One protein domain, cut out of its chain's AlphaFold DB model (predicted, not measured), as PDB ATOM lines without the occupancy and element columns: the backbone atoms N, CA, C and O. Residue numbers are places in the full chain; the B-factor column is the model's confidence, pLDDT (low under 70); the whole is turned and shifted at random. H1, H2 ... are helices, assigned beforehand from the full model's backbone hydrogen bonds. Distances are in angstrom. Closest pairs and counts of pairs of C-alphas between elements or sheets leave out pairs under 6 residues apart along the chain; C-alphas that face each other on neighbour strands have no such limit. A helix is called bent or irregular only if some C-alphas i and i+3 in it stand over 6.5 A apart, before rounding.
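What this domain is: This is residues 5 to 142 of the 383 residues of an uncharacterized protein of Staphylothermus marinus (UniProt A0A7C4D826). One long helix, H5, runs through the middle of an elongated body; H6 folds back along it, and H1 crosses it obliquely, so that these three make a loose bundle. H3 and H4 follow each other in nearly one line along another side of H5, with H4 packed on residues 83 to 88 of H5, while the short H2 packs between H3 and residues 100 to 110 of H5. The printed part has 138 residues with six named helices, H1 to H6 in chain order, and no named strand; the class is all helix. It is compact, with a radius of gyration of the C-alphas of 16.7 A, and spans 52 by 31 by 20 A.

Where its parts are: H5, residues 81 to 113, is the longest helix, 47.8 A from C-alpha 81 at (182.816, 210.910, 134.268) to C-alpha 113 at (181.777, 221.864, 87.735). H6, residues 119 to 141, measures 32.7 A and ends at C-alpha 141 at (173.456, 199.043, 119.455). H1, residues 8 to 31, measures 34.4 A and begins at C-alpha 8 at (179.333, 194.266, 129.328). H3, residues 54 to 69, measures 23.6 A; it is neither bent nor irregular, but only just: C-alphas 61 and 64 are 6.1 A apart. H2 is residues 41 to 49 and H4 residues 71 to 78.

How they stand to each other: H5 is the hub, touching H1, H2, H4 and H6. H5 and H6 form a hairpin at a shallow tilt of 26 degrees, opposite ways; their closest C-alphas, of Ile 101 and Val 125, are 5.3 A apart. H1 touches residues 86 to 100 of H5 at a steep tilt of 42 degrees, the same way, closest at the C-alphas of Phe 23 and Ser 93, 6.0 A. H1 and H6 are close but not clearly touching, with the C-alphas of Arg 15 and Leu 138 closest at 7.4 A. H2 touches H5 at a shallow tilt of 17 degrees, closest at the C-alphas of Leu 45 and Ile 107, 6.4 A. H2 and H3 form a hairpin at 34 degrees, only just short of steep, closest at the C-alphas of Phe 42 and Val 57, 5.8 A. H4 and H5 form a hairpin, closest at the C-alphas of Tyr 75 and Gly 84, 4.6 A. H3 and H4 meet only through their link; H3 and H6 are apart. Every O i to N i+4 pair is within hydrogen-bond range in H1, H2, H4, H5 and H6; in H3 it is 11 of 12.

The domain as a whole: The C-alphas of Ser 7 and Arg 114, the two farthest apart, are 52.5 A apart. The printed part has no cut. The link from H1 to H2 is short, the other four are tight. Mean pLDDT of the printed part is 78.2; it is under 70 at residues 5 to 14, 32 to 37, 73 to 84 and 140 to 142.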
ATOM      1  N   LEU A   5     181.254 188.217 123.262       32.72
ATOM      2  CA  LEU A   5     181.251 189.584 122.714       32.72
ATOM      3  C   LEU A   5     180.168 190.495 123.326       32.72
ATOM      4  O   LEU A   5     180.330 191.709 123.311       32.72
ATOM      5  N   PHE A   6     179.104 189.929 123.905       40.47
ATOM      6  CA  PHE A   6     178.071 190.664 124.649       40.47
ATOM      7  C   PHE A   6     178.401 190.876 126.130       40.47
ATOM      8  O   PHE A   6     177.584 191.447 126.857       40.47
ATOM      9  N   SER A   7     179.575 190.440 126.609       50.28
ATOM     10  CA  SER A   7     179.968 190.773 127.973       50.28
ATOM     11  C   SER A   7     180.132 192.289 128.071       50.28
ATOM     12  O   SER A   7     180.801 192.950 127.274       50.28
ATOM     13  N   ILE A   8     179.458 192.840 129.064       54.41
ATOM     14  CA  ILE A   8     179.333 194.266 129.328       54.41
ATOM     15  C   ILE A   8     180.724 194.946 129.404       54.41
ATOM     16  O   ILE A   8     180.899 196.068 128.932       54.41
ATOM     17  N   GLY A   9     181.741 194.235 129.910       51.66
ATOM     18  CA  GLY A   9     183.130 194.704 129.936       51.66
ATOM     19  C   GLY A   9     183.815 194.732 128.561       51.66
ATOM     20  O   GLY A   9     184.498 195.703 128.243       51.66
ATOM     21  N   ILE A  10     183.601 193.715 127.717       55.09
ATOM     22  CA  ILE A  10     184.189 193.651 126.364       55.09
ATOM     23  C   ILE A  10     183.595 194.745 125.465       55.09
ATOM     24  O   ILE A  10     184.329 195.384 124.712       55.09
ATOM     25  N   SER A  11     182.298 195.034 125.611       61.09
ATOM     26  CA  SER A  11     181.608 196.123 124.905       61.09
ATOM     27  C   SER A  11     182.233 197.498 125.186       61.09
ATOM     28  O   SER A  11     182.535 198.246 124.254       61.09
ATOM     29  N   MET A  12     182.491 197.834 126.459       64.56
ATOM     30  CA  MET A  12     183.107 199.118 126.816       64.56
ATOM     31  C   MET A  12     184.556 199.236 126.340       64.56
ATOM     32  O   MET A  12     184.930 200.294 125.836       64.56
ATOM     33  N   ILE A  13     185.360 198.173 126.462       66.38
ATOM     34  CA  ILE A  13     186.763 198.181 126.018       66.38
ATOM     35  C   ILE A  13     186.839 198.339 124.499       66.38
ATOM     36  O   ILE A  13     187.554 199.211 124.009       66.38
ATOM     37  N   PHE A  14     186.066 197.549 123.751       68.69
ATOM     38  CA  PHE A  14     186.035 197.626 122.291       68.69
ATOM     39  C   PHE A  14     185.565 199.003 121.812       68.69
ATOM     40  O   PHE A  14     186.182 199.607 120.936       68.69
ATOM     41  N   ARG A  15     184.513 199.547 122.435       70.75
ATOM     42  CA  ARG A  15     183.999 200.879 122.110       70.75
ATOM     43  C   ARG A  15     184.978 201.989 122.489       70.75
ATOM     44  O   ARG A  15     185.115 202.937 121.727       70.75
ATOM     45  N   GLY A  16     185.671 201.874 123.620       70.25
ATOM     46  CA  GLY A  16     186.713 202.813 124.036       70.25
ATOM     47  C   GLY A  16     187.902 202.823 123.074       70.25
ATOM     48  O   GLY A  16     188.308 203.891 122.628       70.25
ATOM     49  N   LEU A  17     188.401 201.645 122.688       75.88
ATOM     50  CA  LEU A  17     189.471 201.504 121.695       75.88
ATOM     51  C   LEU A  17     189.055 202.075 120.338       75.88
ATOM     52  O   LEU A  17     189.784 202.879 119.762       75.88
ATOM     53  N   PHE A  18     187.863 201.718 119.856       77.06
ATOM     54  CA  PHE A  18     187.343 202.239 118.597       77.06
ATOM     55  C   PHE A  18     187.198 203.763 118.630       77.06
ATOM     56  O   PHE A  18     187.671 204.442 117.723       77.06
ATOM     57  N   LEU A  19     186.587 204.315 119.682       79.56
ATOM     58  CA  LEU A  19     186.423 205.759 119.829       79.56
ATOM     59  C   LEU A  19     187.765 206.477 119.969       79.56
ATOM     60  O   LEU A  19     187.888 207.590 119.476       79.56
ATOM     61  N   SER A  20     188.769 205.847 120.582       75.56
ATOM     62  CA  SER A  20     190.130 206.382 120.631       75.56
ATOM     63  C   SER A  20     190.739 206.465 119.234       75.56
ATOM     64  O   SER A  20     191.251 207.515 118.864       75.56
ATOM     65  N   VAL A  21     190.643 205.396 118.435       81.19
ATOM     66  CA  VAL A  21     191.126 205.385 117.043       81.19
ATOM     67  C   VAL A  21     190.379 206.425 116.209       81.19
ATOM     68  O   VAL A  21     191.001 207.208 115.496       81.19
ATOM     69  N   LEU A  22     189.053 206.486 116.340       81.19
ATOM     70  CA  LEU A  22     188.208 207.455 115.651       81.19
ATOM     71  C   LEU A  22     188.586 208.893 116.034       81.19
ATOM     72  O   LEU A  22     188.695 209.751 115.165       81.19
ATOM     73  N   PHE A  23     188.841 209.144 117.320       79.31
ATOM     74  CA  PHE A  23     189.283 210.439 117.823       79.31
ATOM     75  C   PHE A  23     190.645 210.834 117.241       79.31
ATOM     76  O   PHE A  23     190.788 211.941 116.724       79.31
ATOM     77  N   THR A  24     191.618 209.917 117.224       79.00
ATOM     78  CA  THR A  24     192.928 210.141 116.594       79.00
ATOM     79  C   THR A  24     192.794 210.447 115.105       79.00
ATOM     80  O   THR A  24     193.391 211.409 114.631       79.00
ATOM     81  N   ILE A  25     191.971 209.686 114.379       76.44
ATOM     82  CA  ILE A  25     191.674 209.933 112.964       76.44
ATOM     83  C   ILE A  25     191.074 211.335 112.788       76.44
ATOM     84  O   ILE A  25     191.547 212.099 111.951       76.44
ATOM     85  N   THR A  26     190.089 211.724 113.605       75.56
ATOM     86  CA  THR A  26     189.495 213.068 113.520       75.56
ATOM     87  C   THR A  26     190.496 214.180 113.833       75.56
ATOM     88  O   THR A  26     190.506 215.182 113.131       75.56
ATOM     89  N   ILE A  27     191.397 214.004 114.803       76.50
ATOM     90  CA  ILE A  27     192.467 214.978 115.076       76.50
ATOM     91  C   ILE A  27     193.428 215.082 113.886       76.50
ATOM     92  O   ILE A  27     193.778 216.189 113.480       76.50
ATOM     93  N   LEU A  28     193.820 213.947 113.300       75.88
ATOM     94  CA  LEU A  28     194.678 213.908 112.114       75.88
ATOM     95  C   LEU A  28     194.042 214.619 110.917       75.88
ATOM     96  O   LEU A  28     194.756 215.232 110.139       75.88
ATOM     97  N   PHE A  29     192.720 214.609 110.776       70.69
ATOM     98  CA  PHE A  29     192.054 215.364 109.714       70.69
ATOM     99  C   PHE A  29     192.071 216.886 109.933       70.69
ATOM    100  O   PHE A  29     192.140 217.644 108.965       70.69
ATOM    101  N   PHE A  30     191.999 217.339 111.189       70.31
ATOM    102  CA  PHE A  30     191.991 218.766 111.535       70.31
ATOM    103  C   PHE A  30     193.396 219.387 111.547       70.31
ATOM    104  O   PHE A  30     193.548 220.561 111.211       70.31
ATOM    105  N   TYR A  31     194.414 218.608 111.923       71.81
ATOM    106  CA  TYR A  31     195.779 219.105 112.145       71.81
ATOM    107  C   TYR A  31     196.867 218.375 111.349       71.81
ATOM    108  O   TYR A  31     197.993 218.863 111.273       71.81
ATOM    109  N   GLY A  32     196.569 217.198 110.804       67.50
ATOM    110  CA  GLY A  32     197.539 216.312 110.171       67.50
ATOM    111  C   GLY A  32     197.515 216.347 108.643       67.50
ATOM    112  O   GLY A  32     196.602 216.864 108.001       67.50
ATOM    113  N   TYR A  33     198.562 215.758 108.066       64.81
ATOM    114  CA  TYR A  33     198.706 215.561 106.628       64.81
ATOM    115  C   TYR A  33     197.837 214.395 106.167       64.81
ATOM    116  O   TYR A  33     198.018 213.258 106.606       64.81
ATOM    117  N   LEU A  34     196.922 214.669 105.243       66.50
ATOM    118  CA  LEU A  34     196.156 213.622 104.586       66.50
ATOM    119  C   LEU A  34     197.022 212.883 103.564       66.50
ATOM    120  O   LEU A  34     197.662 213.548 102.740       66.50
ATOM    121  N   PRO A  35     197.025 211.533 103.566       65.06
ATOM    122  CA  PRO A  35     197.667 210.759 102.507       65.06
ATOM    123  C   PRO A  35     197.181 211.253 101.136       65.06
ATOM    124  O   PRO A  35     196.028 211.640 101.009       65.06
ATOM    125  N   TYR A  36     198.041 211.287 100.119       64.50
ATOM    126  CA  TYR A  36     197.717 211.713  98.740       64.50
ATOM    127  C   TYR A  36     197.363 213.200  98.517       64.50
ATOM    128  O   TYR A  36     197.551 213.690  97.407       64.50
ATOM    129  N   ILE A  37     196.912 213.938  99.538       67.06
ATOM    130  CA  ILE A  37     196.595 215.379  99.454       67.06
ATOM    131  C   ILE A  37     197.750 216.240  99.994       67.06
ATOM    132  O   ILE A  37     197.916 217.391  99.590       67.06
ATOM    133  N   ASN A  38     198.578 215.681 100.886       71.62
ATOM    134  CA  ASN A  38     199.713 216.349 101.535       71.62
ATOM    135  C   ASN A  38     199.358 217.685 102.217       71.62
ATOM    136  O   ASN A  38     200.215 218.553 102.360       71.62
ATOM    137  N   ARG A  39     198.100 217.870 102.627       78.19
ATOM    138  CA  ARG A  39     197.598 219.030 103.381       78.19
ATOM    139  C   ARG A  39     196.417 218.593 104.248       78.19
ATOM    140  O   ARG A  39     195.832 217.542 103.995       78.19
ATOM    141  N   ASP A  40     196.068 219.378 105.260       82.94
ATOM    142  CA  ASP A  40     194.832 219.178 106.024       82.94
ATOM    143  C   ASP A  40     193.591 219.603 105.218       82.94
ATOM    144  O   ASP A  40     193.689 220.325 104.221       82.94
ATOM    145  N   VAL A  41     192.408 219.183 105.675       81.19
ATOM    146  CA  VAL A  41     191.154 219.358 104.923       81.19
ATOM    147  C   VAL A  41     190.767 220.827 104.715       81.19
ATOM    148  O   VAL A  41     190.242 221.171 103.659       81.19
ATOM    149  N   PHE A  42     191.045 221.711 105.677       84.25
ATOM    150  CA  PHE A  42     190.657 223.122 105.583       84.25
ATOM    151  C   PHE A  42     191.599 223.903 104.672       84.25
ATOM    152  O   PHE A  42     191.139 224.686 103.843       84.25
ATOM    153  N   THR A  43     192.907 223.658 104.771       84.19
ATOM    154  CA  THR A  43     193.881 224.236 103.841       84.19
ATOM    155  C   THR A  43     193.656 223.699 102.428       84.19
ATOM    156  O   THR A  43     193.738 224.460 101.465       84.19
ATOM    157  N   TYR A  44     193.309 222.417 102.281       85.75
ATOM    158  CA  TYR A  44     192.986 221.847 100.977       85.75
ATOM    159  C   TYR A  44     191.716 222.459 100.363       85.75
ATOM    160  O   TYR A  44     191.722 222.825  99.186       85.75
ATOM    161  N   LEU A  45     190.659 222.638 101.162       85.81
ATOM    162  CA  LEU A  45     189.430 223.325 100.759       85.81
ATOM    163  C   LEU A  45     189.716 224.763 100.303       85.81
ATOM    164  O   LEU A  45     189.312 225.142  99.208       85.81
ATOM    165  N   SER A  46     190.457 225.529 101.108       86.88
ATOM    166  CA  SER A  46     190.828 226.921 100.821       86.88
ATOM    167  C   SER A  46     191.550 227.072  99.482       86.88
ATOM    168  O   SER A  46     191.118 227.847  98.634       86.88
ATOM    169  N   ILE A  47     192.591 226.273  99.240       85.69
ATOM    170  CA  ILE A  47     193.394 226.365  98.010       85.69
ATOM    171  C   ILE A  47     192.600 225.913  96.786       85.69
ATOM    172  O   ILE A  47     192.759 226.469  95.701       85.69
ATOM    173  N   THR A  48     191.757 224.893  96.946       84.25
ATOM    174  CA  THR A  48     191.059 224.288  95.809       84.25
ATOM    175  C   THR A  48     189.853 225.112  95.381       84.25
ATOM    176  O   THR A  48     189.635 225.279  94.185       84.25
ATOM    177  N   THR A  49     189.060 225.619  96.330       83.94
ATOM    178  CA  THR A  49     187.791 226.295  96.015       83.94
ATOM    179  C   THR A  49     187.826 227.799  96.247       83.94
ATOM    180  O   THR A  49     186.991 228.508  95.689       83.94
ATOM    181  N   GLY A  50     188.776 228.302  97.042       82.00
ATOM    182  CA  GLY A  50     188.874 229.716  97.402       82.00
ATOM    183  C   GLY A  50     187.755 230.213  98.322       82.00
ATOM    184  O   GLY A  50     187.655 231.413  98.545       82.00
ATOM    185  N   ILE A  51     186.896 229.327  98.847       83.75
ATOM    186  CA  ILE A  51     185.743 229.723  99.683       83.75
ATOM    187  C   ILE A  51     186.162 230.303 101.032       83.75
ATOM    188  O   ILE A  51     185.451 231.129 101.597       83.75
ATOM    189  N   ILE A  52     187.290 229.841 101.558       83.19
ATOM    190  CA  ILE A  52     187.836 230.264 102.844       83.19
ATOM    191  C   ILE A  52     189.253 230.751 102.576       83.19
ATOM    192  O   ILE A  52     190.006 230.069 101.882       83.19
ATOM    193  N   ASP A  53     189.628 231.907 103.107       85.50
ATOM    194  CA  ASP A  53     190.998 232.407 103.036       85.50
ATOM    195  C   ASP A  53     191.927 231.661 104.015       85.50
ATOM    196  O   ASP A  53     191.485 231.046 104.991       85.50
ATOM    197  N   GLU A  54     193.237 231.712 103.773       77.00
ATOM    198  CA  GLU A  54     194.220 230.976 104.580       77.00
ATOM    199  C   GLU A  54     194.268 231.424 106.054       77.00
ATOM    200  O   GLU A  54     194.580 230.609 106.929       77.00
ATOM    201  N   GLN A  55     193.921 232.681 106.368       81.12
ATOM    202  CA  GLN A  55     193.878 233.160 107.755       81.12
ATOM    203  C   GLN A  55     192.658 232.594 108.491       81.12
ATOM    204  O   GLN A  55     192.782 232.105 109.619       81.12
ATOM    205  N   SER A  56     191.497 232.559 107.832       80.69
ATOM    206  CA  SER A  56     190.295 231.908 108.360       80.69
ATOM    207  C   SER A  56     190.492 230.406 108.583       80.69
ATOM    208  O   SER A  56     189.966 229.857 109.552       80.69
ATOM    209  N   VAL A  57     191.298 229.723 107.762       82.00
ATOM    210  CA  VAL A  57     191.645 228.304 107.980       82.00
ATOM    211  C   VAL A  57     192.348 228.087 109.322       82.00
ATOM    212  O   VAL A  57     191.970 227.189 110.078       82.00
ATOM    213  N   LEU A  58     193.352 228.908 109.642       78.69
ATOM    214  CA  LEU A  58     194.053 228.863 110.932       78.69
ATOM    215  C   LEU A  58     193.093 229.101 112.104       78.69
ATOM    216  O   LEU A  58     193.162 228.403 113.116       78.69
ATOM    217  N   PHE A  59     192.159 230.036 111.940       82.44
ATOM    218  CA  PHE A  59     191.139 230.336 112.938       82.44
ATOM    219  C   PHE A  59     190.185 229.151 113.176       82.44
ATOM    220  O   PHE A  59     189.993 228.732 114.322       82.44
ATOM    221  N   PHE A  60     189.650 228.535 112.114       80.06
ATOM    222  CA  PHE A  60     188.756 227.374 112.218       80.06
ATOM    223  C   PHE A  60     189.436 226.153 112.847       80.06
ATOM    224  O   PHE A  60     188.815 225.458 113.656       80.06
ATOM    225  N   LYS A  61     190.724 225.930 112.550       78.88
ATOM    226  CA  LYS A  61     191.528 224.858 113.160       78.88
ATOM    227  C   LYS A  61     191.636 224.972 114.676       78.88
ATOM    228  O   LYS A  61     191.774 223.958 115.348       78.88
ATOM    229  N   ILE A  62     191.590 226.180 115.231       78.62
ATOM    230  CA  ILE A  62     191.707 226.404 116.678       78.62
ATOM    231  C   ILE A  62     190.324 226.413 117.335       78.62
ATOM    232  O   ILE A  62     190.105 225.751 118.349       78.62
ATOM    233  N   ILE A  63     189.365 227.125 116.743       81.44
ATOM    234  CA  ILE A  63     188.061 227.350 117.372       81.44
ATOM    235  C   ILE A  63     187.159 226.132 117.350       81.44
ATOM    236  O   ILE A  63     186.481 225.900 118.346       81.44
ATOM    237  N   ILE A  64     187.144 225.335 116.278       79.50
ATOM    238  CA  ILE A  64     186.251 224.172 116.216       79.50
ATOM    239  C   ILE A  64     186.590 223.173 117.341       79.50
ATOM    240  O   ILE A  64     185.681 222.798 118.085       79.50
ATOM    241  N   PRO A  65     187.865 222.799 117.577       78.31
ATOM    242  CA  PRO A  65     188.216 221.921 118.692       78.31
ATOM    243  C   PRO A  65     187.937 222.532 120.069       78.31
ATOM    244  O   PRO A  65     187.439 221.822 120.940       78.31
ATOM    245  N   ILE A  66     188.187 223.833 120.265       78.50
ATOM    246  CA  ILE A  66     187.891 224.531 121.529       78.50
ATOM    247  C   ILE A  66     186.379 224.577 121.799       78.50
ATOM    248  O   ILE A  66     185.936 224.214 122.888       78.50
ATOM    249  N   ALA A  67     185.576 224.974 120.810       79.19
ATOM    250  CA  ALA A  67     184.118 225.024 120.898       79.19
ATOM    251  C   ALA A  67     183.534 223.643 121.212       79.19
ATOM    252  O   ALA A  67     182.645 223.509 122.053       79.19
ATOM    253  N   LEU A  68     184.080 222.600 120.586       76.44
ATOM    254  CA  LEU A  68     183.692 221.233 120.883       76.44
ATOM    255  C   LEU A  68     184.123 220.810 122.293       76.44
ATOM    256  O   LEU A  68     183.322 220.188 122.979       76.44
ATOM    257  N   LEU A  69     185.313 221.184 122.779       78.06
ATOM    258  CA  LEU A  69     185.765 220.900 124.151       78.06
ATOM    259  C   LEU A  69     184.853 221.512 125.226       78.06
ATOM    260  O   LEU A  69     184.683 220.903 126.282       78.06
ATOM    261  N   PHE A  70     184.188 222.639 124.957       78.06
ATOM    262  CA  PHE A  70     183.183 223.204 125.869       78.06
ATOM    263  C   PHE A  70     181.956 222.301 126.085       78.06
ATOM    264  O   PHE A  70     181.223 222.490 127.055       78.06
ATOM    265  N   LEU A  71     181.738 221.282 125.247       72.25
ATOM    266  CA  LEU A  71     180.706 220.271 125.483       72.25
ATOM    267  C   LEU A  71     181.118 219.258 126.565       72.25
ATOM    268  O   LEU A  71     180.251 218.638 127.182       72.25
ATOM    269  N   LEU A  72     182.417 219.090 126.835       74.44
ATOM    270  CA  LEU A  72     182.932 218.095 127.778       74.44
ATOM    271  C   LEU A  72     182.382 218.286 129.207       74.44
ATOM    272  O   LEU A  72     181.855 217.318 129.762       74.44
ATOM    273  N   PRO A  73     182.394 219.498 129.806       65.88
ATOM    274  CA  PRO A  73     181.820 219.723 131.131       65.88
ATOM    275  C   PRO A  73     180.311 219.472 131.170       65.88
ATOM    276  O   PRO A  73     179.803 218.984 132.175       65.88
ATOM    277  N   VAL A  74     179.585 219.755 130.081       66.19
ATOM    278  CA  VAL A  74     178.140 219.493 129.985       66.19
ATOM    279  C   VAL A  74     177.877 217.992 130.072       66.19
ATOM    280  O   VAL A  74     177.027 217.555 130.851       66.19
ATOM    281  N   TYR A  75     178.646 217.181 129.342       66.44
ATOM    282  CA  TYR A  75     178.514 215.725 129.376       66.44
ATOM    283  C   TYR A  75     179.001 215.098 130.691       66.44
ATOM    284  O   TYR A  75     178.385 214.133 131.136       66.44
ATOM    285  N   ILE A  76     180.033 215.649 131.341       64.81
ATOM    286  CA  ILE A  76     180.533 215.190 132.656       64.81
ATOM    287  C   ILE A  76     179.626 215.636 133.817       64.81
ATOM    288  O   ILE A  76     179.527 214.962 134.836       64.81
ATOM    289  N   LYS A  77     178.946 216.780 133.708       58.59
ATOM    290  CA  LYS A  77     178.024 217.249 134.756       58.59
ATOM    291  C   LYS A  77     176.688 216.513 134.698       58.59
ATOM    292  O   LYS A  77     176.093 216.217 135.729       58.59
ATOM    293  N   THR A  78     176.207 216.225 133.489       52.91
ATOM    294  CA  THR A  78     174.935 215.516 133.279       52.91
ATOM    295  C   THR A  78     175.067 214.000 133.414       52.91
ATOM    296  O   THR A  78     174.060 213.321 133.625       52.91
ATOM    297  N   ARG A  79     176.283 213.445 133.301       56.47
ATOM    298  CA  ARG A  79     176.558 212.003 133.389       56.47
ATOM    299  C   ARG A  79     177.876 211.727 134.102       56.47
ATOM    300  O   ARG A  79     178.786 212.529 134.040       56.47
ATOM    301  N   GLU A  80     178.003 210.557 134.715       65.56
ATOM    302  CA  GLU A  80     179.233 210.127 135.400       65.56
ATOM    303  C   GLU A  80     180.446 210.171 134.462       65.56
ATOM    304  O   GLU A  80     180.318 209.888 133.267       65.56
ATOM    305  N   LEU A  81     181.620 210.497 135.014       64.69
ATOM    306  CA  LEU A  81     182.816 210.910 134.268       64.69
ATOM    307  C   LEU A  81     183.118 210.039 133.032       64.69
ATOM    308  O   LEU A  81     183.268 210.561 131.929       64.69
ATOM    309  N   TYR A  82     183.150 208.713 133.191       65.69
ATOM    310  CA  TYR A  82     183.489 207.776 132.112       65.69
ATOM    311  C   TYR A  82     182.447 207.733 130.987       65.69
ATOM    312  O   TYR A  82     182.792 207.716 129.807       65.69
ATOM    313  N   ILE A  83     181.161 207.744 131.331       67.62
ATOM    314  CA  ILE A  83     180.074 207.718 130.343       67.62
ATOM    315  C   ILE A  83     179.982 209.070 129.651       67.62
ATOM    316  O   ILE A  83     179.765 209.128 128.441       67.62
ATOM    317  N   GLY A  84     180.136 210.151 130.422       67.56
ATOM    318  CA  GLY A  84     180.214 211.511 129.913       67.56
ATOM    319  C   GLY A  84     181.308 211.625 128.859       67.56
ATOM    320  O   GLY A  84     181.034 212.092 127.759       67.56
ATOM    321  N   LEU A  85     182.496 211.085 129.142       74.75
ATOM    322  CA  LEU A  85     183.629 211.074 128.220       74.75
ATOM    323  C   LEU A  85     183.371 210.221 126.967       74.75
ATOM    324  O   LEU A  85     183.593 210.694 125.857       74.75
ATOM    325  N   ILE A  86     182.825 209.007 127.097       75.56
ATOM    326  CA  ILE A  86     182.490 208.163 125.932       75.56
ATOM    327  C   ILE A  86     181.431 208.832 125.041       75.56
ATOM    328  O   ILE A  86     181.567 208.853 123.814       75.56
ATOM    329  N   LYS A  87     180.374 209.399 125.638       75.88
ATOM    330  CA  LYS A  87     179.327 210.135 124.908       75.88
ATOM    331  C   LYS A  87     179.908 211.377 124.239       75.88
ATOM    332  O   LYS A  87     179.610 211.617 123.075       75.88
ATOM    333  N   PHE A  88     180.751 212.121 124.953       81.31
ATOM    334  CA  PHE A  88     181.455 213.283 124.428       81.31
ATOM    335  C   PHE A  88     182.290 212.910 123.204       81.31
ATOM    336  O   PHE A  88     182.083 213.505 122.155       81.31
ATOM    337  N   ILE A  89     183.149 211.887 123.290       82.06
ATOM    338  CA  ILE A  89     183.984 211.460 122.157       82.06
ATOM    339  C   ILE A  89     183.110 210.995 120.988       82.06
ATOM    340  O   ILE A  89     183.398 211.331 119.842       82.06
ATOM    341  N   THR A  90     182.010 210.281 121.255       82.56
ATOM    342  CA  THR A  90     181.050 209.857 120.217       82.56
ATOM    343  C   THR A  90     180.458 211.066 119.476       82.56
ATOM    344  O   THR A  90     180.418 211.086 118.247       82.56
ATOM    345  N   VAL A  91     180.021 212.094 120.208       83.31
ATOM    346  CA  VAL A  91     179.427 213.310 119.628       83.31
ATOM    347  C   VAL A  91     180.482 214.158 118.924       83.31
ATOM    348  O   VAL A  91     180.271 214.558 117.784       83.31
ATOM    349  N   TYR A  92     181.628 214.372 119.567       84.00
ATOM    350  CA  TYR A  92     182.773 215.098 119.023       84.00
ATOM    351  C   TYR A  92     183.186 214.523 117.667       84.00
ATOM    352  O   TYR A  92     183.183 215.221 116.658       84.00
ATOM    353  N   SER A  93     183.457 213.217 117.629       84.38
ATOM    354  CA  SER A  93     183.884 212.531 116.411       84.38
ATOM    355  C   SER A  93     182.819 212.554 115.315       84.38
ATOM    356  O   SER A  93     183.157 212.726 114.148       84.38
ATOM    357  N   SER A  94     181.535 212.453 115.672       87.88
ATOM    358  CA  SER A  94     180.432 212.571 114.711       87.88
ATOM    359  C   SER A  94     180.374 213.962 114.080       87.88
ATOM    360  O   SER A  94     180.261 214.070 112.862       87.88
ATOM    361  N   ILE A  95     180.501 215.027 114.881       87.06
ATOM    362  CA  ILE A  95     180.517 216.406 114.372       87.06
ATOM    363  C   ILE A  95     181.730 216.624 113.461       87.06
ATOM    364  O   ILE A  95     181.583 217.155 112.362       87.06
ATOM    365  N   CYS A  96     182.912 216.152 113.865       84.75
ATOM    366  CA  CYS A  96     184.117 216.213 113.036       84.75
ATOM    367  C   CYS A  96     183.942 215.485 111.694       84.75
ATOM    368  O   CYS A  96     184.308 216.035 110.657       84.75
ATOM    369  N   LEU A  97     183.357 214.282 111.692       88.38
ATOM    370  CA  LEU A  97     183.082 213.525 110.466       88.38
ATOM    371  C   LEU A  97     182.076 214.243 109.559       88.38
ATOM    372  O   LEU A  97     182.274 214.268 108.348       88.38
ATOM    373  N   ILE A  98     181.035 214.867 110.121       90.06
ATOM    374  CA  ILE A  98     180.060 215.656 109.352       90.06
ATOM    375  C   ILE A  98     180.740 216.852 108.681       90.06
ATOM    376  O   ILE A  98     180.558 217.058 107.483       90.06
ATOM    377  N   ILE A  99     181.550 217.612 109.424       87.12
ATOM    378  CA  ILE A  99     182.315 218.740 108.870       87.12
ATOM    379  C   ILE A  99     183.200 218.258 107.718       87.12
ATOM    380  O   ILE A  99     183.254 218.892 106.668       87.12
ATOM    381  N   LEU A 100     183.849 217.108 107.887       87.44
ATOM    382  CA  LEU A 100     184.716 216.546 106.864       87.44
ATOM    383  C   LEU A 100     183.957 216.133 105.595       87.44
ATOM    384  O   LEU A 100     184.393 216.452 104.490       87.44
ATOM    385  N   ILE A 101     182.805 215.474 105.753       90.88
ATOM    386  CA  ILE A 101     181.922 215.103 104.641       90.88
ATOM    387  C   ILE A 101     181.491 216.353 103.875       90.88
ATOM    388  O   ILE A 101     181.567 216.360 102.649       90.88
ATOM    389  N   LEU A 102     181.081 217.417 104.572       90.81
ATOM    390  CA  LEU A 102     180.665 218.674 103.942       90.81
ATOM    391  C   LEU A 102     181.814 219.335 103.173       90.81
ATOM    392  O   LEU A 102     181.629 219.712 102.015       90.81
ATOM    393  N   SER A 103     183.003 219.418 103.775       88.25
ATOM    394  CA  SER A 103     184.189 219.999 103.136       88.25
ATOM    395  C   SER A 103     184.572 219.249 101.861       88.25
ATOM    396  O   SER A 103     184.703 219.864 100.804       88.25
ATOM    397  N   TYR A 104     184.688 217.919 101.910       88.94
ATOM    398  CA  TYR A 104     185.034 217.142 100.717       88.94
ATOM    399  C   TYR A 104     183.922 217.114  99.672       88.94
ATOM    400  O   TYR A 104     184.219 217.207  98.485       88.94
ATOM    401  N   SER A 105     182.653 217.051 100.082       91.19
ATOM    402  CA  SER A 105     181.524 217.125  99.142       91.19
ATOM    403  C   SER A 105     181.532 218.446  98.378       91.19
ATOM    404  O   SER A 105     181.268 218.472  97.178       91.19
ATOM    405  N   HIS A 106     181.901 219.539  99.050       90.69
ATOM    406  CA  HIS A 106     182.061 220.828  98.402       90.69
ATOM    407  C   HIS A 106     183.225 220.838  97.392       90.69
ATOM    408  O   HIS A 106     183.067 221.342  96.280       90.69
ATOM    409  N   ILE A 107     184.372 220.237  97.728       89.62
ATOM    410  CA  ILE A 107     185.512 220.116  96.798       89.62
ATOM    411  C   ILE A 107     185.145 219.260  95.582       89.62
ATOM    412  O   ILE A 107     185.450 219.648  94.455       89.62
ATOM    413  N   VAL A 108     184.459 218.130  95.791       92.06
ATOM    414  CA  VAL A 108     183.947 217.274  94.710       92.06
ATOM    415  C   VAL A 108     183.032 218.077  93.795       92.06
ATOM    416  O   VAL A 108     183.231 218.064  92.585       92.06
ATOM    417  N   TYR A 109     182.077 218.824  94.355       92.12
ATOM    418  CA  TYR A 109     181.183 219.677  93.572       92.12
ATOM    419  C   TYR A 109     181.958 220.708  92.740       92.12
ATOM    420  O   TYR A 109     181.724 220.841  91.539       92.12
ATOM    421  N   TYR A 110     182.920 221.402  93.348       92.12
ATOM    422  CA  TYR A 110     183.738 222.393  92.651       92.12
ATOM    423  C   TYR A 110     184.546 221.779  91.496       92.12
ATOM    424  O   TYR A 110     184.537 222.300  90.378       92.12
ATOM    425  N   LYS A 111     185.225 220.655  91.752       91.44
ATOM    426  CA  LYS A 111     186.003 219.931  90.740       91.44
ATOM    427  C   LYS A 111     185.115 219.373  89.630       91.44
ATOM    428  O   LYS A 111     185.491 219.476  88.466       91.44
ATOM    429  N   TYR A 112     183.927 218.873  89.970       92.56
ATOM    430  CA  TYR A 112     182.926 218.402  89.015       92.56
ATOM    431  C   TYR A 112     182.502 219.515  88.049       92.56
ATOM    432  O   TYR A 112     182.589 219.336  86.837       92.56
ATOM    433  N   VAL A 113     182.142 220.698  88.566       92.38
ATOM    434  CA  VAL A 113     181.777 221.864  87.735       92.38
ATOM    435  C   VAL A 113     182.925 222.278  86.807       92.38
ATOM    436  O   VAL A 113     182.686 222.741  85.694       92.38
ATOM    437  N   ARG A 114     184.179 222.087  87.234       90.44
ATOM    438  CA  ARG A 114     185.380 222.412  86.449       90.44
ATOM    439  C   ARG A 114     185.944 221.257  85.622       90.44
ATOM    440  O   ARG A 114     186.985 221.439  84.999       90.44
ATOM    441  N   SER A 115     185.280 220.099  85.588       91.44
ATOM    442  CA  SER A 115     185.755 218.898  84.877       91.44
ATOM    443  C   SER A 115     187.176 218.457  85.280       91.44
ATOM    444  O   SER A 115     187.946 217.973  84.454       91.44
ATOM    445  N   ILE A 116     187.536 218.643  86.552       91.88
ATOM    446  CA  ILE A 116     188.809 218.202  87.144       91.88
ATOM    447  C   ILE A 116     188.589 216.840  87.804       91.88
ATOM    448  O   ILE A 116     187.549 216.637  88.422       91.88
ATOM    449  N   ASP A 117     189.562 215.928  87.732       88.19
ATOM    450  CA  ASP A 117     189.476 214.631  88.417       88.19
ATOM    451  C   ASP A 117     189.291 214.785  89.944       88.19
ATOM    452  O   ASP A 117     190.010 215.541  90.618       88.19
ATOM    453  N   PHE A 118     188.300 214.065  90.476       89.75
ATOM    454  CA  PHE A 118     187.841 214.129  91.867       89.75
ATOM    455  C   PHE A 118     187.690 212.751  92.539       89.75
ATOM    456  O   PHE A 118     187.067 212.630  93.598       89.75
ATOM    457  N   VAL A 119     188.229 211.686  91.928       88.81
ATOM    458  CA  VAL A 119     188.089 210.305  92.426       88.81
ATOM    459  C   VAL A 119     188.600 210.161  93.868       88.81
ATOM    460  O   VAL A 119     187.941 209.532  94.699       88.81
ATOM    461  N   ASN A 120     189.726 210.795  94.202       85.25
ATOM    462  CA  ASN A 120     190.309 210.744  95.547       85.25
ATOM    463  C   ASN A 120     189.400 211.380  96.605       85.25
ATOM    464  O   ASN A 120     189.204 210.812  97.678       85.25
ATOM    465  N   GLU A 121     188.799 212.532  96.317       88.06
ATOM    466  CA  GLU A 121     187.894 213.205  97.248       88.06
ATOM    467  C   GLU A 121     186.613 212.397  97.459       88.06
ATOM    468  O   GLU A 121     186.110 212.319  98.580       88.06
ATOM    469  N   LEU A 122     186.125 211.726  96.413       87.94
ATOM    470  CA  LEU A 122     184.960 210.850  96.500       87.94
ATOM    471  C   LEU A 122     185.230 209.614  97.381       87.94
ATOM    472  O   LEU A 122     184.350 209.201  98.147       87.94
ATOM    473  N   TYR A 123     186.457 209.077  97.358       88.88
ATOM    474  CA  TYR A 123     186.890 208.049  98.312       88.88
ATOM    475  C   TYR A 123     186.873 208.561  99.755       88.88
ATOM    476  O   TYR A 123     186.356 207.864 100.630       88.88
ATOM    477  N   TYR A 124     187.370 209.776 100.016       86.50
ATOM    478  CA  TYR A 124     187.334 210.362 101.360       86.50
ATOM    479  C   TYR A 124     185.906 210.587 101.864       86.50
ATOM    480  O   TYR A 124     185.604 210.206 102.994       86.50
ATOM    481  N   VAL A 125     185.000 211.109 101.026       90.06
ATOM    482  CA  VAL A 125     183.572 211.250 101.378       90.06
ATOM    483  C   VAL A 125     182.970 209.895 101.752       90.06
ATOM    484  O   VAL A 125     182.337 209.761 102.803       90.06
ATOM    485  N   SER A 126     183.201 208.876 100.922       90.19
ATOM    486  CA  SER A 126     182.663 207.527 101.129       90.19
ATOM    487  C   SER A 126     183.203 206.890 102.413       90.19
ATOM    488  O   SER A 126     182.441 206.346 103.211       90.19
ATOM    489  N   PHE A 127     184.510 207.009 102.659       87.94
ATOM    490  CA  PHE A 127     185.155 206.502 103.868       87.94
ATOM    491  C   PHE A 127     184.605 207.169 105.136       87.94
ATOM    492  O   PHE A 127     184.281 206.491 106.113       87.94
ATOM    493  N   SER A 128     184.428 208.490 105.121       88.69
ATOM    494  CA  SER A 128     183.888 209.232 106.264       88.69
ATOM    495  C   SER A 128     182.417 208.940 106.527       88.69
ATOM    496  O   SER A 128     182.023 208.861 107.692       88.69
ATOM    497  N   LEU A 129     181.617 208.709 105.482       91.06
ATOM    498  CA  LEU A 129     180.238 208.232 105.619       91.06
ATOM    499  C   LEU A 129     180.181 206.854 106.285       91.06
ATOM    500  O   LEU A 129     179.384 206.659 107.204       91.06
ATOM    501  N   ILE A 130     181.049 205.918 105.881       90.69
ATOM    502  CA  ILE A 130     181.143 204.587 106.501       90.69
ATOM    503  C   ILE A 130     181.510 204.710 107.984       90.69
ATOM    504  O   ILE A 130     180.856 204.099 108.831       90.69
ATOM    505  N   LEU A 131     182.512 205.529 108.322       88.12
ATOM    506  CA  LEU A 131     182.905 205.763 109.714       88.12
ATOM    507  C   LEU A 131     181.783 206.400 110.542       88.12
ATOM    508  O   LEU A 131     181.568 205.995 111.685       88.12
ATOM    509  N   LEU A 132     181.051 207.365 109.977       89.81
ATOM    510  CA  LEU A 132     179.924 208.014 110.647       89.81
ATOM    511  C   LEU A 132     178.795 207.013 110.918       89.81
ATOM    512  O   LEU A 132     178.312 206.930 112.047       89.81
ATOM    513  N   LEU A 133     178.421 206.214 109.915       88.19
ATOM    514  CA  LEU A 133     177.430 205.146 110.057       88.19
ATOM    515  C   LEU A 133     177.847 204.143 111.134       88.19
ATOM    516  O   LEU A 133     177.041 203.792 111.993       88.19
ATOM    517  N   PHE A 134     179.113 203.725 111.139       84.12
ATOM    518  CA  PHE A 134     179.623 202.790 112.136       84.12
ATOM    519  C   PHE A 134     179.590 203.383 113.554       84.12
ATOM    520  O   PHE A 134     179.178 202.706 114.496       84.12
ATOM    521  N   ASN A 135     179.943 204.664 113.713       83.75
ATOM    522  CA  ASN A 135     179.865 205.368 114.995       83.75
ATOM    523  C   ASN A 135     178.415 205.481 115.502       83.75
ATOM    524  O   ASN A 135     178.149 205.255 116.683       83.75
ATOM    525  N   ILE A 136     177.460 205.757 114.604       82.81
ATOM    526  CA  ILE A 136     176.022 205.784 114.907       82.81
ATOM    527  C   ILE A 136     175.545 204.400 115.360       82.81
ATOM    528  O   ILE A 136     174.944 204.278 116.427       82.81
ATOM    529  N   VAL A 137     175.852 203.343 114.605       79.69
ATOM    530  CA  VAL A 137     175.482 201.965 114.969       79.69
ATOM    531  C   VAL A 137     176.058 201.609 116.341       79.69
ATOM    532  O   VAL A 137     175.319 201.199 117.233       79.69
ATOM    533  N   LEU A 138     177.345 201.866 116.584       72.69
ATOM    534  CA  LEU A 138     177.953 201.645 117.898       72.69
ATOM    535  C   LEU A 138     177.268 202.445 119.013       72.69
ATOM    536  O   LEU A 138     177.159 201.958 120.143       72.69
ATOM    537  N   ALA A 139     176.793 203.656 118.712       71.19
ATOM    538  CA  ALA A 139     176.117 204.510 119.674       71.19
ATOM    539  C   ALA A 139     174.771 203.952 120.146       71.19
ATOM    540  O   ALA A 139     174.468 204.077 121.337       71.19
ATOM    541  N   PHE A 140     174.009 203.323 119.246       68.25
ATOM    542  CA  PHE A 140     172.662 202.818 119.515       68.25
ATOM    543  C   PHE A 140     172.607 201.324 119.861       68.25
ATOM    544  O   PHE A 140     171.741 200.915 120.635       68.25
ATOM    545  N   THR A 141     173.517 200.508 119.325       65.50
ATOM    546  CA  THR A 141     173.456 199.043 119.455       65.50
ATOM    547  C   THR A 141     173.992 198.537 120.795       65.50
ATOM    548  O   THR A 141     173.456 197.566 121.332       65.50
ATOM    549  N   TYR A 142     175.014 199.185 121.365       61.69
ATOM    550  CA  TYR A 142     175.702 198.672 122.553       61.69
ATOM    551  C   TYR A 142     175.375 199.483 123.812       61.69
ATOM    552  O   TYR A 142     175.628 200.695 123.838       61.69
TER     553      TYR A 142